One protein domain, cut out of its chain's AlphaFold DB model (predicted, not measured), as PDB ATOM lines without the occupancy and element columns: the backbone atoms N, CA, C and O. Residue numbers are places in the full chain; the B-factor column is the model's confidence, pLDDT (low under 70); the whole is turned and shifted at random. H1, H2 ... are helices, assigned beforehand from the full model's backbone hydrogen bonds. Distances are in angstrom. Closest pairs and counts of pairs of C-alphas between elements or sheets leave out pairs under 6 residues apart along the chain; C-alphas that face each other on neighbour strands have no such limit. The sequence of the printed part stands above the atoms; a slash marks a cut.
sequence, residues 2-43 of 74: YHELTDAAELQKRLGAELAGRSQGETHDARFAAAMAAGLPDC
ATOM      1  N   TYR A   2     256.384  80.377 240.448       95.75
ATOM      2  CA  TYR A   2     257.063  79.261 241.093       95.75
ATOM      3  C   TYR A   2     258.563  79.558 241.191       95.75
ATOM      4  O   TYR A   2     259.091  80.370 240.434       95.75
ATOM      5  N   HIS A   3     259.225  78.936 242.161       97.50
ATOM      6  CA  HIS A   3     260.682  78.925 242.240       97.50
ATOM      7  C   HIS A   3     261.206  77.913 241.218       97.50
ATOM      8  O   HIS A   3     260.692  76.793 241.159       97.50
ATOM      9  N   GLU A   4     262.149  78.327 240.377       97.50
ATOM     10  CA  GLU A   4     262.595  77.524 239.239       97.50
ATOM     11  C   GLU A   4     263.430  76.323 239.693       97.50
ATOM     12  O   GLU A   4     264.203  76.392 240.649       97.50
ATOM     13  N   LEU A   5     263.283  75.197 238.991       97.25
ATOM     14  CA  LEU A   5     264.144  74.037 239.204       97.25
ATOM     15  C   LEU A   5     265.484  74.283 238.504       97.25
ATOM     16  O   LEU A   5     265.590  74.127 237.290       97.25
ATOM     17  N   THR A   6     266.504  74.641 239.277       96.88
ATOM     18  CA  THR A   6     267.855  74.924 238.768       96.88
ATOM     19  C   THR A   6     268.750  73.680 238.685       96.88
ATOM     20  O   THR A   6     269.765  73.701 237.990       96.88
ATOM     21  N   ASP A   7     268.371  72.576 239.340       97.69
ATOM     22  CA  ASP A   7     269.092  71.299 239.284       97.69
ATOM     23  C   ASP A   7     268.854  70.589 237.940       97.69
ATOM     24  O   ASP A   7     267.781  70.038 237.670       97.69
ATOM     25  N   ALA A   8     269.893  70.575 237.104       96.94
ATOM     26  CA  ALA A   8     269.860  69.952 235.788       96.94
ATOM     27  C   ALA A   8     269.632  68.430 235.839       96.94
ATOM     28  O   ALA A   8     268.952  67.896 234.964       96.94
ATOM     29  N   ALA A   9     270.172  67.720 236.835       96.25
ATOM     30  CA  ALA A   9     270.041  66.265 236.926       96.25
ATOM     31  C   ALA A   9     268.613  65.864 237.316       96.25
ATOM     32  O   ALA A   9     268.022  64.969 236.705       96.25
ATOM     33  N   GLU A  10     268.031  66.570 238.285       97.31
ATOM     34  CA  GLU A  10     266.631  66.376 238.662       97.31
ATOM     35  C   GLU A  10     265.689  66.764 237.514       97.31
ATOM     36  O   GLU A  10     264.735  66.035 237.226       97.31
ATOM     37  N   LEU A  11     265.977  67.854 236.795       95.75
ATOM     38  CA  LEU A  11     265.207  68.234 235.613       95.75
ATOM     39  C   LEU A  11     265.252  67.136 234.539       95.75
ATOM     40  O   LEU A  11     264.200  66.745 234.039       95.75
ATOM     41  N   GLN A  12     266.431  66.591 234.216       94.06
ATOM     42  CA  GLN A  12     266.562  65.501 233.239       94.06
ATOM     43  C   GLN A  12     265.770  64.255 233.645       94.06
ATOM     44  O   GLN A  12     265.121  63.634 232.804       94.06
ATOM     45  N   LYS A  13     265.772  63.906 234.934       95.25
ATOM     46  CA  LYS A  13     264.977  62.789 235.456       95.25
ATOM     47  C   LYS A  13     263.474  63.016 235.261       95.25
ATOM     48  O   LYS A  13     262.784  62.102 234.810       95.25
ATOM     49  N   ARG A  14     262.966  64.212 235.581       95.19
ATOM     50  CA  ARG A  14     261.541  64.563 235.409       95.19
ATOM     51  C   ARG A  14     261.129  64.538 233.951       95.19
ATOM     52  O   ARG A  14     260.160  63.875 233.604       95.19
ATOM     53  N   LEU A  15     261.926  65.191 233.113       92.19
ATOM     54  CA  LEU A  15     261.756  65.194 231.673       92.19
ATOM     55  C   LEU A  15     261.704  63.746 231.148       92.19
ATOM     56  O   LEU A  15     260.751  63.359 230.475       92.19
ATOM     57  N   GLY A  16     262.672  62.894 231.502       92.06
ATOM     58  CA  GLY A  16     262.687  61.485 231.092       92.06
ATOM     59  C   GLY A  16     261.430  60.703 231.500       92.06
ATOM     60  O   GLY A  16     260.913  59.918 230.706       92.06
ATOM     61  N   ALA A  17     260.907  60.948 232.705       92.50
ATOM     62  CA  ALA A  17     259.648  60.359 233.159       92.50
ATOM     63  C   ALA A  17     258.433  60.878 232.367       92.50
ATOM     64  O   ALA A  17     257.531  60.099 232.068       92.50
ATOM     65  N   GLU A  18     258.416  62.159 231.987       91.62
ATOM     66  CA  GLU A  18     257.362  62.728 231.138       91.62
ATOM     67  C   GLU A  18     257.352  62.104 229.738       91.62
ATOM     68  O   GLU A  18     256.276  61.758 229.250       91.62
ATOM     69  N   LEU A  19     258.519  61.907 229.104       90.00
ATOM     70  CA  LEU A  19     258.612  61.278 227.775       90.00
ATOM     71  C   LEU A  19     258.007  59.881 227.724       90.00
ATOM     72  O   LEU A  19     257.450  59.504 226.696       90.00
ATOM     73  N   ALA A  20     258.087  59.121 228.818       87.44
ATOM     74  CA  ALA A  20     257.520  57.777 228.876       87.44
ATOM     75  C   ALA A  20     255.996  57.765 228.642       87.44
ATOM     76  O   ALA A  20     255.454  56.746 228.220       87.44
ATOM     77  N   GLY A  21     255.310  58.886 228.896       87.81
ATOM     78  CA  GLY A  21     253.877  59.053 228.645       87.81
ATOM     79  C   GLY A  21     253.525  59.646 227.278       87.81
ATOM     80  O   GLY A  21     252.344  59.881 227.021       87.81
ATOM     81  N   ARG A  22     254.509  59.939 226.417       88.94
ATOM     82  CA  ARG A  22     254.296  60.671 225.159       88.94
ATOM     83  C   ARG A  22     254.251  59.769 223.931       88.94
ATOM     84  O   ARG A  22     254.582  58.585 223.972       88.94
ATOM     85  N   SER A  23     253.804  60.351 222.819       81.69
ATOM     86  CA  SER A  23     253.749  59.666 221.532       81.69
ATOM     87  C   SER A  23     255.152  59.323 221.008       81.69
ATOM     88  O   SER A  23     256.140  59.996 221.311       81.69
ATOM     89  N   GLN A  24     255.251  58.249 220.219       79.88
ATOM     90  CA  GLN A  24     256.513  57.826 219.605       79.88
ATOM     91  C   GLN A  24     257.064  58.945 218.705       79.88
ATOM     92  O   GLN A  24     256.391  59.372 217.769       79.88
ATOM     93  N   GLY A  25     258.293  59.391 218.977       77.38
ATOM     94  CA  GLY A  25     258.987  60.424 218.198       77.38
ATOM     95  C   GLY A  25     259.113  61.784 218.890       77.38
ATOM     96  O   GLY A  25     259.859  62.635 218.405       77.38
ATOM     97  N   GLU A  26     258.458  61.994 220.034       83.94
ATOM     98  CA  GLU A  26     258.718  63.178 220.856       83.94
ATOM     99  C   GLU A  26     260.081  63.073 221.550       83.94
ATOM    100  O   GLU A  26     260.454  62.034 222.092       83.94
ATOM    101  N   THR A  27     260.850  64.162 221.517       85.94
ATOM    102  CA  THR A  27     262.171  64.267 222.147       85.94
ATOM    103  C   THR A  27     262.278  65.594 222.888       85.94
ATOM    104  O   THR A  27     261.585  66.557 222.558       85.94
ATOM    105  N   HIS A  28     263.131  65.655 223.911       88.06
ATOM    106  CA  HIS A  28     263.411  66.920 224.590       88.06
ATOM    107  C   HIS A  28     264.343  67.811 223.782       88.06
ATOM    108  O   HIS A  28     265.200  67.338 223.036       88.06
ATOM    109  N   ASP A  29     264.226  69.116 224.017       92.38
ATOM    110  CA  ASP A  29     265.131  70.105 223.456       92.38
ATOM    111  C   ASP A  29     266.543  69.962 224.057       92.38
ATOM    112  O   ASP A  29     266.801  70.286 225.221       92.38
ATOM    113  N   ALA A  30     267.483  69.496 223.233       92.19
ATOM    114  CA  ALA A  30     268.884  69.339 223.610       92.19
ATOM    115  C   ALA A  30     269.571  70.674 223.954       92.19
ATOM    116  O   ALA A  30     270.501  70.692 224.762       92.19
ATOM    117  N   ARG A  31     269.123  71.801 223.380       96.12
ATOM    118  CA  ARG A  31     269.667  73.132 223.697       96.12
ATOM    119  C   ARG A  31     269.240  73.571 225.087       96.12
ATOM    120  O   ARG A  31     270.060  74.112 225.823       96.12
ATOM    121  N   PHE A  32     267.994  73.294 225.459       95.62
ATOM    122  CA  PHE A  32     267.510  73.555 226.810       95.62
ATOM    123  C   PHE A  32     268.276  72.721 227.847       95.62
ATOM    124  O   PHE A  32     268.760  73.266 228.836       95.62
ATOM    125  N   ALA A  33     268.484  71.427 227.584       93.75
ATOM    126  CA  ALA A  33     269.280  70.564 228.457       93.75
ATOM    127  C   ALA A  33     270.722  71.077 228.637       93.75
ATOM    128  O   ALA A  33     271.222  71.140 229.761       93.75
ATOM    129  N   ALA A  34     271.371  71.492 227.543       96.19
ATOM    130  CA  ALA A  34     272.712  72.069 227.587       96.19
ATOM    131  C   ALA A  34     272.757  73.393 228.370       96.19
ATOM    132  O   ALA A  34     273.691  73.613 229.138       96.19
ATOM    133  N   ALA A  35     271.745  74.254 228.220       97.06
ATOM    134  CA  ALA A  35     271.649  75.505 228.969       97.06
ATOM    135  C   ALA A  35     271.516  75.259 230.480       97.06
ATOM    136  O   ALA A  35     272.216  75.885 231.269       97.06
ATOM    137  N   MET A  36     270.684  74.296 230.883       97.44
ATOM    138  CA  MET A  36     270.532  73.931 232.293       97.44
ATOM    139  C   MET A  36     271.821  73.340 232.873       97.44
ATOM    140  O   MET A  36     272.189  73.666 233.998       97.44
ATOM    141  N   ALA A  37     272.554  72.537 232.094       96.69
ATOM    142  CA  ALA A  37     273.862  72.013 232.494       96.69
ATOM    143  C   ALA A  37     274.949  73.100 232.605       96.69
ATOM    144  O   ALA A  37     275.870  72.957 233.406       96.69
ATOM    145  N   ALA A  38     274.845  74.187 231.833       97.75
ATOM    146  CA  ALA A  38     275.728  75.349 231.958       97.75
ATOM    147  C   ALA A  38     275.454  76.177 233.231       97.75
ATOM    148  O   ALA A  38     276.313  76.953 233.650       97.75
ATOM    149  N   GLY A  39     274.291  75.975 233.859       96.44
ATOM    150  CA  GLY A  39     273.893  76.583 235.123       96.44
ATOM    151  C   GLY A  39     272.805  77.641 234.953       96.44
ATOM    152  O   GLY A  39     272.965  78.613 234.216       96.44
ATOM    153  N   LEU A  40     271.710  77.469 235.695       96.69
ATOM    154  CA  LEU A  40     270.674  78.480 235.894       96.69
ATOM    155  C   LEU A  40     270.823  79.033 237.323       96.69
ATOM    156  O   LEU A  40     270.785  78.240 238.266       96.69
ATOM    157  N   PRO A  41     271.030  80.349 237.522       97.19
ATOM    158  CA  PRO A  41     271.052  80.921 238.864       97.19
ATOM    159  C   PRO A  41     269.695  80.770 239.552       97.19
ATOM    160  O   PRO A  41     268.673  80.579 238.897       97.19
ATOM    161  N   ASP A  42     269.700  80.921 240.875       97.75
ATOM    162  CA  ASP A  42     268.477  81.015 241.667       97.75
ATOM    163  C   ASP A  42     267.532  82.083 241.088       97.75
ATOM    164  O   ASP A  42     267.908  83.251 240.922       97.75
ATOM    165  N   CYS A  43     266.321  81.664 240.722       97.56
ATOM    166  CA  CYS A  43     265.332  82.520 240.096       97.56
ATOM    167  C   CYS A  43     263.904  81.995 240.300       97.56
ATOM    168  O   CYS A  43     263.657  80.873 240.746       97.56
TER     169      CYS A  43
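This is residues 2 to 43 of the 74 residues of the protein "tRNA-synt_2 domain-containing protein" of Planctomycetes bacterium (UniProt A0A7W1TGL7). Look for an open helical hairpin: H1 runs one way, a wide loop turns round at one end, and H2 folds back beside the first part of H1. Residues 20 to 26 of that loop stick out, while the two ends of the printed part lie near each other at the other end. You have 42 printed residues with two named helices, H1 then H2, and no named strand; the class is all helix. The whole is only just loose, close to compact, with a radius of gyration of the C-alphas of 11.3 A, and elongated, spanning 34 by 20 by 15 A.

Going along the printed part from Tyr 2, you come first to H1, residues 8 to 19, and then to H2, residues 30 to 38. The two touch, with residues 8 to 12 of H1 alone; look at the closest C-alphas, those of Ala 8 and Met 36, 5.3 A apart. Their lines stand at a shallow tilt of 24 degrees. They run opposite ways and form a helical hairpin, with centres 12.3 A apart. In H1 and H2 every O i to N i+4 pair is within hydrogen-bond range.

Find C-alpha 8 at (269.860, 69.952, 235.788); from there H1 runs 16.3 A to C-alpha 19 at (258.612, 61.278, 227.775). Then find C-alpha 30, where H2 begins; it runs 12.4 A to C-alpha 38 at (275.728, 75.349, 231.958).

The two C-alphas farthest apart are those of Gln 24 and Asp 42, at 34.2 A. The C-alphas of Tyr 2 and Cys 43, the first and last printed, are 8.9 A apart. The link from H1 to H2 has 10 residues and is short, and residues 20 to 26 stand free. The printed part has no cut. Its mean pLDDT is 93.2, and no printed residue is under 70.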